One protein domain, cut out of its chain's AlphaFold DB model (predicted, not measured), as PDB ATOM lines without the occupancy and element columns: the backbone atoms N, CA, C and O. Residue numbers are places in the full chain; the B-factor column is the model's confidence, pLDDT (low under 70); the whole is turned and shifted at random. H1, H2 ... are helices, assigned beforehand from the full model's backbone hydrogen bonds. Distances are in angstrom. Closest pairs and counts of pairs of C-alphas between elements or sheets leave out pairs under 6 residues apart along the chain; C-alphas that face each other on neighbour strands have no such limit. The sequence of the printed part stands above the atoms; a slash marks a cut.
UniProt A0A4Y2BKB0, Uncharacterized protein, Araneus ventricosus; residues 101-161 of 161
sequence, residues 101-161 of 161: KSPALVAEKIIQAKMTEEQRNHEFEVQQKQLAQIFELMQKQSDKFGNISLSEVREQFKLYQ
ATOM      1  N   LYS A 101     -51.495  18.327 156.875       56.91
ATOM      2  CA  LYS A 101     -50.131  17.797 156.754       56.91
ATOM      3  C   LYS A 101     -49.778  17.888 155.279       56.91
ATOM      4  O   LYS A 101     -50.532  17.378 154.447       56.91
ATOM      5  N   SER A 102     -48.710  18.614 154.954       62.59
ATOM      6  CA  SER A 102     -48.311  18.752 153.562       62.59
ATOM      7  C   SER A 102     -48.129  17.339 152.988       62.59
ATOM      8  O   SER A 102     -47.679  16.435 153.703       62.59
ATOM      9  N   PRO A 103     -48.504  17.100 151.723       65.38
ATOM     10  CA  PRO A 103     -48.309  15.790 151.107       65.38
ATOM     11  C   PRO A 103     -46.842  15.330 151.188       65.38
ATOM     12  O   PRO A 103     -46.597  14.129 151.246       65.38
ATOM     13  N   ALA A 104     -45.893  16.270 151.289       68.25
ATOM     14  CA  ALA A 104     -44.480  16.006 151.548       68.25
ATOM     15  C   ALA A 104     -44.236  15.336 152.914       68.25
ATOM     16  O   ALA A 104     -43.631  14.272 152.949       68.25
ATOM     17  N   LEU A 105     -44.787  15.869 154.012       69.81
ATOM     18  CA  LEU A 105     -44.619  15.286 155.356       69.81
ATOM     19  C   LEU A 105     -45.267  13.899 155.486       69.81
ATOM     20  O   LEU A 105     -44.819  13.051 156.254       69.81
ATOM     21  N   VAL A 106     -46.356  13.656 154.752       70.12
ATOM     22  CA  VAL A 106     -46.996  12.332 154.723       70.12
ATOM     23  C   VAL A 106     -46.157  11.348 153.908       70.12
ATOM     24  O   VAL A 106     -45.976  10.209 154.338       70.12
ATOM     25  N   ALA A 107     -45.622  11.775 152.762       70.50
ATOM     26  CA  ALA A 107     -44.730  10.958 151.946       70.50
ATOM     27  C   ALA A 107     -43.442  10.599 152.701       70.50
ATOM     28  O   ALA A 107     -43.051   9.437 152.698       70.50
ATOM     29  N   GLU A 108     -42.846  11.557 153.408       68.81
ATOM     30  CA  GLU A 108     -41.657  11.357 154.236       68.81
ATOM     31  C   GLU A 108     -41.883  10.282 155.303       68.81
ATOM     32  O   GLU A 108     -41.112   9.332 155.394       68.81
ATOM     33  N   LYS A 109     -43.001  10.345 156.039       69.12
ATOM     34  CA  LYS A 109     -43.337   9.324 157.044       69.12
ATOM     35  C   LYS A 109     -43.550   7.939 156.443       69.12
ATOM     36  O   LYS A 109     -43.191   6.943 157.065       69.12
ATOM     37  N   ILE A 110     -44.121   7.854 155.241       73.19
ATOM     38  CA  ILE A 110     -44.290   6.577 154.534       73.19
ATOM     39  C   ILE A 110     -42.931   6.028 154.085       73.19
ATOM     40  O   ILE A 110     -42.701   4.825 154.186       73.19
ATOM     41  N   ILE A 111     -42.028   6.892 153.616       66.19
ATOM     42  CA  ILE A 111     -40.664   6.513 153.235       66.19
ATOM     43  C   ILE A 111     -39.894   6.044 154.473       66.19
ATOM     44  O   ILE A 111     -39.352   4.943 154.460       66.19
ATOM     45  N   GLN A 112     -39.937   6.804 155.569       62.72
ATOM     46  CA  GLN A 112     -39.285   6.472 156.837       62.72
ATOM     47  C   GLN A 112     -39.811   5.158 157.438       62.72
ATOM     48  O   GLN A 112     -39.027   4.358 157.941       62.72
ATOM     49  N   ALA A 113     -41.119   4.893 157.338       65.50
ATOM     50  CA  ALA A 113     -41.723   3.636 157.783       65.50
ATOM     51  C   ALA A 113     -41.379   2.436 156.880       65.50
ATOM     52  O   ALA A 113     -41.501   1.291 157.311       65.50
ATOM     53  N   LYS A 114     -40.966   2.683 155.629       62.34
ATOM     54  CA  LYS A 114     -40.586   1.648 154.659       62.34
ATOM     55  C   LYS A 114     -39.070   1.415 154.591       62.34
ATOM     56  O   LYS A 114     -38.648   0.459 153.944       62.34
ATOM     57  N   MET A 115     -38.256   2.246 155.242       62.16
ATOM     58  CA  MET A 115     -36.812   2.030 155.311       62.16
ATOM     59  C   MET A 115     -36.476   0.829 156.191       62.16
ATOM     60  O   MET A 115     -36.949   0.713 157.325       62.16
ATOM     61  N   THR A 116     -35.607  -0.043 155.685       72.50
ATOM     62  CA  THR A 116     -35.009  -1.106 156.497       72.50
ATOM     63  C   THR A 116     -34.000  -0.512 157.483       72.50
ATOM     64  O   THR A 116     -33.444   0.567 157.272       72.50
ATOM     65  N   GLU A 117     -33.756  -1.201 158.596       75.00
ATOM     66  CA  GLU A 117     -32.824  -0.735 159.633       75.00
ATOM     67  C   GLU A 117     -31.394  -0.530 159.101       75.00
ATOM     68  O   GLU A 117     -30.727   0.436 159.463       75.00
ATOM     69  N   GLU A 118     -30.970  -1.365 158.151       75.94
ATOM     70  CA  GLU A 118     -29.693  -1.220 157.444       75.94
ATOM     71  C   GLU A 118     -29.606   0.089 156.645       75.94
ATOM     72  O   GLU A 118     -28.580   0.768 156.674       75.94
ATOM     73  N   GLN A 119     -30.689   0.486 155.969       75.62
ATOM     74  CA  GLN A 119     -30.741   1.739 155.208       75.62
ATOM     75  C   GLN A 119     -30.656   2.954 156.130       75.62
ATOM     76  O   GLN A 119     -29.923   3.894 155.832       75.62
ATOM     77  N   ARG A 120     -31.323   2.901 157.288       78.94
ATOM     78  CA  ARG A 120     -31.265   3.968 158.297       78.94
ATOM     79  C   ARG A 120     -29.842   4.189 158.810       78.94
ATOM     80  O   ARG A 120     -29.399   5.329 158.927       78.94
ATOM     81  N   ASN A 121     -29.120   3.105 159.092       83.56
ATOM     82  CA  ASN A 121     -27.740   3.192 159.564       83.56
ATOM     83  C   ASN A 121     -26.807   3.727 158.473       83.56
ATOM     84  O   ASN A 121     -25.984   4.598 158.747       83.56
ATOM     85  N   HIS A 122     -26.981   3.277 157.228       84.88
ATOM     86  CA  HIS A 122     -26.206   3.790 156.102       84.88
ATOM     87  C   HIS A 122     -26.443   5.292 155.875       84.88
ATOM     88  O   HIS A 122     -25.490   6.051 155.707       84.88
ATOM     89  N   GLU A 123     -27.696   5.749 155.915       83.62
ATOM     90  CA  GLU A 123     -28.018   7.173 155.801       83.62
ATOM     91  C   GLU A 123     -27.420   7.992 156.946       83.62
ATOM     92  O   GLU A 123     -26.835   9.046 156.696       83.62
ATOM     93  N   PHE A 124     -27.489   7.492 158.182       83.25
ATOM     94  CA  PHE A 124     -26.865   8.145 159.329       83.25
ATOM     95  C   PHE A 124     -25.345   8.276 159.156       83.25
ATOM     96  O   PHE A 124     -24.782   9.351 159.367       83.25
ATOM     97  N   GLU A 125     -24.665   7.216 158.716       87.44
ATOM     98  CA  GLU A 125     -23.228   7.266 158.443       87.44
ATOM     99  C   GLU A 125     -22.873   8.257 157.333       87.44
ATOM    100  O   GLU A 125     -21.884   8.986 157.442       87.44
ATOM    101  N   VAL A 126     -23.668   8.293 156.260       88.69
ATOM    102  CA  VAL A 126     -23.472   9.234 155.152       88.69
ATOM    103  C   VAL A 126     -23.651  10.672 155.633       88.69
ATOM    104  O   VAL A 126     -22.792  11.506 155.350       88.69
ATOM    105  N   GLN A 127     -24.693  10.955 156.417       86.00
ATOM    106  CA  GLN A 127     -24.926  12.282 156.998       86.00
ATOM    107  C   GLN A 127     -23.765  12.710 157.902       86.00
ATOM    108  O   GLN A 127     -23.283  13.837 157.807       86.00
ATOM    109  N   GLN A 128     -23.251  11.800 158.732       86.81
ATOM    110  CA  GLN A 128     -22.108  12.080 159.604       86.81
ATOM    111  C   GLN A 128     -20.826  12.358 158.808       86.81
ATOM    112  O   GLN A 128     -20.075  13.272 159.155       86.81
ATOM    113  N   LYS A 129     -20.588  11.619 157.717       89.94
ATOM    114  CA  LYS A 129     -19.458  11.862 156.803       89.94
ATOM    115  C   LYS A 129     -19.575  13.219 156.112       89.94
ATOM    116  O   LYS A 129     -18.595  13.957 156.058       89.94
ATOM    117  N   GLN A 130     -20.764  13.564 155.620       87.81
ATOM    118  CA  GLN A 130     -21.027  14.862 154.994       87.81
ATOM    119  C   GLN A 130     -20.809  16.010 155.983       87.81
ATOM    120  O   GLN A 130     -20.120  16.976 155.662       87.81
ATOM    121  N   LEU A 131     -21.317  15.874 157.209       88.00
ATOM    122  CA  LEU A 131     -21.136  16.869 158.262       88.00
ATOM    123  C   LEU A 131     -19.654  17.072 158.607       88.00
ATOM    124  O   LEU A 131     -19.204  18.208 158.744       88.00
ATOM    125  N   ALA A 132     -18.883  15.985 158.701       87.94
ATOM    126  CA  ALA A 132     -17.446  16.055 158.949       87.94
ATOM    127  C   ALA A 132     -16.695  16.775 157.816       87.94
ATOM    128  O   ALA A 132     -15.826  17.601 158.092       87.94
ATOM    129  N   GLN A 133     -17.057  16.520 156.554       88.88
ATOM    130  CA  GLN A 133     -16.468  17.208 155.400       88.88
ATOM    131  C   GLN A 133     -16.795  18.705 155.386       88.88
ATOM    132  O   GLN A 133     -15.909  19.522 155.135       88.88
ATOM    133  N   ILE A 134     -18.048  19.073 155.678       85.56
ATOM    134  CA  ILE A 134     -18.467  20.477 155.790       85.56
ATOM    135  C   ILE A 134     -17.671  21.167 156.899       85.56
ATOM    136  O   ILE A 134     -17.116  22.241 156.681       85.56
ATOM    137  N   PHE A 135     -17.552  20.529 158.064       87.88
ATOM    138  CA  PHE A 135     -16.779  21.065 159.179       87.88
ATOM    139  C   PHE A 135     -15.297  21.264 158.819       87.88
ATOM    140  O   PHE A 135     -14.736  22.321 159.103       87.88
ATOM    141  N   GLU A 136     -14.673  20.299 158.140       88.69
ATOM    142  CA  GLU A 136     -13.286  20.419 157.671       88.69
ATOM    143  C   GLU A 136     -13.112  21.581 156.678       88.69
ATOM    144  O   GLU A 136     -12.160  22.358 156.780       88.69
ATOM    145  N   LEU A 137     -14.041  21.735 155.729       87.19
ATOM    146  CA  LEU A 137     -14.059  22.846 154.774       87.19
ATOM    147  C   LEU A 137     -14.165  24.199 155.481       87.19
ATOM    148  O   LEU A 137     -13.410  25.121 155.171       87.19
ATOM    149  N   MET A 138     -15.065  24.308 156.454       83.50
ATOM    150  CA  MET A 138     -15.247  25.538 157.215       83.50
ATOM    151  C   MET A 138     -14.043  25.838 158.123       83.50
ATOM    152  O   MET A 138     -13.674  26.999 158.267       83.50
ATOM    153  N   GLN A 139     -13.370  24.817 158.665       84.69
ATOM    154  CA  GLN A 139     -12.132  24.991 159.431       84.69
ATOM    155  C   GLN A 139     -10.972  25.482 158.548       84.69
ATOM    156  O   GLN A 139     -10.192  26.333 158.975       84.69
ATOM    157  N   LYS A 140     -10.874  24.994 157.303       86.75
ATOM    158  CA  LYS A 140      -9.911  25.502 156.305       86.75
ATOM    159  C   LYS A 140     -10.177  26.961 155.923       86.75
ATOM    160  O   LYS A 140      -9.248  27.654 155.522       86.75
ATOM    161  N   GLN A 141     -11.423  27.414 156.050       83.19
ATOM    162  CA  GLN A 141     -11.870  28.787 155.794       83.19
ATOM    163  C   GLN A 141     -12.228  29.517 157.099       83.19
ATOM    164  O   GLN A 141     -13.207  30.267 157.170       83.19
ATOM    165  N   SER A 142     -11.441  29.291 158.154       80.00
ATOM    166  CA  SER A 142     -11.650  29.913 159.469       80.00
ATOM    167  C   SER A 142     -11.571  31.444 159.435       80.00
ATOM    168  O   SER A 142     -12.130  32.104 160.306       80.00
ATOM    169  N   ASP A 143     -10.956  32.024 158.401       82.88
ATOM    170  CA  ASP A 143     -10.957  33.461 158.115       82.88
ATOM    171  C   ASP A 143     -12.357  34.010 157.786       82.88
ATOM    172  O   ASP A 143     -12.666  35.154 158.120       82.88
ATOM    173  N   LYS A 144     -13.211  33.202 157.145       80.94
ATOM    174  CA  LYS A 144     -14.576  33.574 156.732       80.94
ATOM    175  C   LYS A 144     -15.634  33.187 157.753       80.94
ATOM    176  O   LYS A 144     -16.601  33.923 157.926       80.94
ATOM    177  N   PHE A 145     -15.473  32.027 158.384       79.44
ATOM    178  CA  PHE A 145     -16.485  31.450 159.273       79.44
ATOM    179  C   PHE A 145     -16.163  31.629 160.762       79.44
ATOM    180  O   PHE A 145     -17.042  31.434 161.596       79.44
ATOM    181  N   GLY A 146     -14.938  32.033 161.111       78.94
ATOM    182  CA  GLY A 146     -14.486  32.118 162.497       78.94
ATOM    183  C   GLY A 146     -14.226  30.745 163.129       78.94
ATOM    184  O   GLY A 146     -14.188  29.712 162.457       78.94
ATOM    185  N   ASN A 147     -14.031  30.731 164.449       75.88
ATOM    186  CA  ASN A 147     -13.848  29.500 165.221       75.88
ATOM    187  C   ASN A 147     -15.202  28.830 165.477       75.88
ATOM    188  O   ASN A 147     -15.804  29.014 166.532       75.88
ATOM    189  N   ILE A 148     -15.676  28.061 164.506       78.19
ATOM    190  CA  ILE A 148     -16.908  27.277 164.623       78.19
ATOM    191  C   ILE A 148     -16.654  25.896 165.240       78.19
ATOM    192  O   ILE A 148     -15.616  25.266 165.024       78.19
ATOM    193  N   SER A 149     -17.639  25.399 165.986       82.31
ATOM    194  CA  SER A 149     -17.637  24.047 166.550       82.31
ATOM    195  C   SER A 149     -18.480  23.090 165.704       82.31
ATOM    196  O   SER A 149     -19.459  23.486 165.076       82.31
ATOM    197  N   LEU A 150     -18.142  21.798 165.709       78.19
ATOM    198  CA  LEU A 150     -18.904  20.780 164.972       78.19
ATOM    199  C   LEU A 150     -20.356  20.664 165.474       78.19
ATOM    200  O   LEU A 150     -21.262  20.370 164.696       78.19
ATOM    201  N   SER A 151     -20.595  20.938 166.761       80.00
ATOM    202  CA  SER A 151     -21.937  21.015 167.349       80.00
ATOM    203  C   SER A 151     -22.788  22.126 166.741       80.00
ATOM    204  O   SER A 151     -23.971  21.909 166.500       80.00
ATOM    205  N   GLU A 152     -22.187  23.276 166.443       81.88
ATOM    206  CA  GLU A 152     -22.896  24.422 165.874       81.88
ATOM    207  C   GLU A 152     -23.262  24.187 164.405       81.88
ATOM    208  O   GLU A 152     -24.391  24.444 163.991       81.88
ATOM    209  N   VAL A 153     -22.362  23.563 163.636       80.69
ATOM    210  CA  VAL A 153     -22.667  23.121 162.263       80.69
ATOM    211  C   VAL A 153     -23.791  22.079 162.263       80.69
ATOM    212  O   VAL A 153     -24.693  22.129 161.429       80.69
ATOM    213  N   ARG A 154     -23.784  21.150 163.228       81.19
ATOM    214  CA  ARG A 154     -24.850  20.149 163.378       81.19
ATOM    215  C   ARG A 154     -26.198  20.789 163.699       81.19
ATOM    216  O   ARG A 154     -27.215  20.342 163.178       81.19
ATOM    217  N   GLU A 155     -26.221  21.786 164.575       82.25
ATOM    218  CA  GLU A 155     -27.446  22.494 164.946       82.25
ATOM    219  C   GLU A 155     -28.034  23.262 163.760       82.25
ATOM    220  O   GLU A 155     -29.231  23.158 163.500       82.25
ATOM    221  N   GLN A 156     -27.185  23.919 162.965       77.69
ATOM    222  CA  GLN A 156     -27.606  24.561 161.719       77.69
ATOM    223  C   GLN A 156     -28.128  23.554 160.686       77.69
ATOM    224  O   GLN A 156     -29.095  23.841 159.985       77.69
ATOM    225  N   PHE A 157     -27.539  22.357 160.607       76.62
ATOM    226  CA  PHE A 157     -27.972  21.322 159.666       76.62
ATOM    227  C   PHE A 157     -29.374  20.772 159.976       76.62
ATOM    228  O   PHE A 157     -30.130  20.476 159.054       76.62
ATOM    229  N   LYS A 158     -29.766  20.704 161.258       79.88
ATOM    230  CA  LYS A 158     -31.105  20.242 161.676       79.88
ATOM    231  C   LYS A 158     -32.254  21.094 161.130       79.88
ATOM    232  O   LYS A 158     -33.376  20.611 161.084       79.88
ATOM    233  N   LEU A 159     -31.996  22.344 160.740       74.75
ATOM    234  CA  LEU A 159     -33.012  23.235 160.166       74.75
ATOM    235  C   LEU A 159     -33.345  22.911 158.701       74.75
ATOM    236  O   LEU A 159     -34.339  23.412 158.184       74.75
ATOM    237  N   TYR A 160     -32.505  22.114 158.035       61.69
ATOM    238  CA  TYR A 160     -32.633  21.764 156.617       61.69
ATOM    239  C   TYR A 160     -33.082  20.318 156.377       61.69
ATOM    240  O   TYR A 160     -33.191  19.910 155.219       61.69
ATOM    241  N   GLN A 161     -33.311  19.557 157.450       58.19
ATOM    242  CA  GLN A 161     -33.851  18.199 157.416       58.19
ATOM    243  C   GLN A 161     -35.377  18.243 157.487       58.19
ATOM    244  O   GLN A 161     -35.999  17.536 156.667       58.19
TER     245      GLN A 161
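This is residues 101 to 161 of the 161 residues of an uncharacterized protein of Araneus ventricosus (UniProt A0A4Y2BKB0). One long helix, H2, makes the length of an open, flat shape; at its first end H1 makes a corner with it and sticks out with residues 103 to 111, and beyond its other end the chain turns through the short H3 and folds back as H4, which begins close to H2, with Leu 150 near Phe 135, and leads away from it at a steep tilt. The middle between H1 and H4 is empty, and H2 with H4 is the one pair of helices that touches. The printed part has 61 residues with four named helices, in the order H1, H2, H3, H4, and no named strand; the class is all helix. The whole is loose, with a radius of gyration of the C-alphas of 15.2 A, and spans 43 by 27 by 14 A.

H1, residues 103 to 114, touches no helix. It is apart from H2, residues 117 to 140, although a tight link of 2 residues joins them. A tight link of 1 residue leads from H2 to H3, residues 142 to 145. H2 and H3 are close but not clearly touching, and their closest C-alphas, those of Met 138 and Phe 145, are 6.4 A apart. H4, residues 150 to 160, follows after a tight link of 4 residues and is apart from H3. H4 touches H2, which meets it with residues 131 to 135 alone; the closest C-alphas, those of Phe 135 and Leu 150, are 6.2 A apart. H2 and H4 run opposite ways at a steep tilt of 60 degrees. H1 is apart from H3 and from H4. In H1 and H2 every O i to N i+4 pair is within hydrogen-bond range; in H4 5 of 7 are, and H3 is too short for such a pair.

H1 has 12 residues and begins with C-alpha 103 at (-48.309, 15.790, 151.107); it is 16.5 A long from first to last C-alpha. H2, 24 residues, runs 35.0 A from C-alpha 117 at (-32.824, -0.735, 159.633) to C-alpha 140 at (-9.911, 25.502, 156.305). H3 has 4 residues and is 5.1 A long. H4, 11 residues, is 16.1 A long and ends with C-alpha 160 at (-32.633, 21.764, 156.617).

The two C-alphas farthest apart are those of Lys 114 and Asp 143, 43.6 A. The first and last printed C-alphas, of Lys 101 and Gln 161, are 16.3 A apart, and Gln 161 is the chain's last residue. The printed part has no cut, and no link is long. Residues 101 to 111, 113 to 119, 121 to 126 and 140 to 145 stand free. The mean pLDDT of the printed part is 77.7; residues 101 to 105, 108 to 109, 111 to 115 and 160 to 161 are under 70.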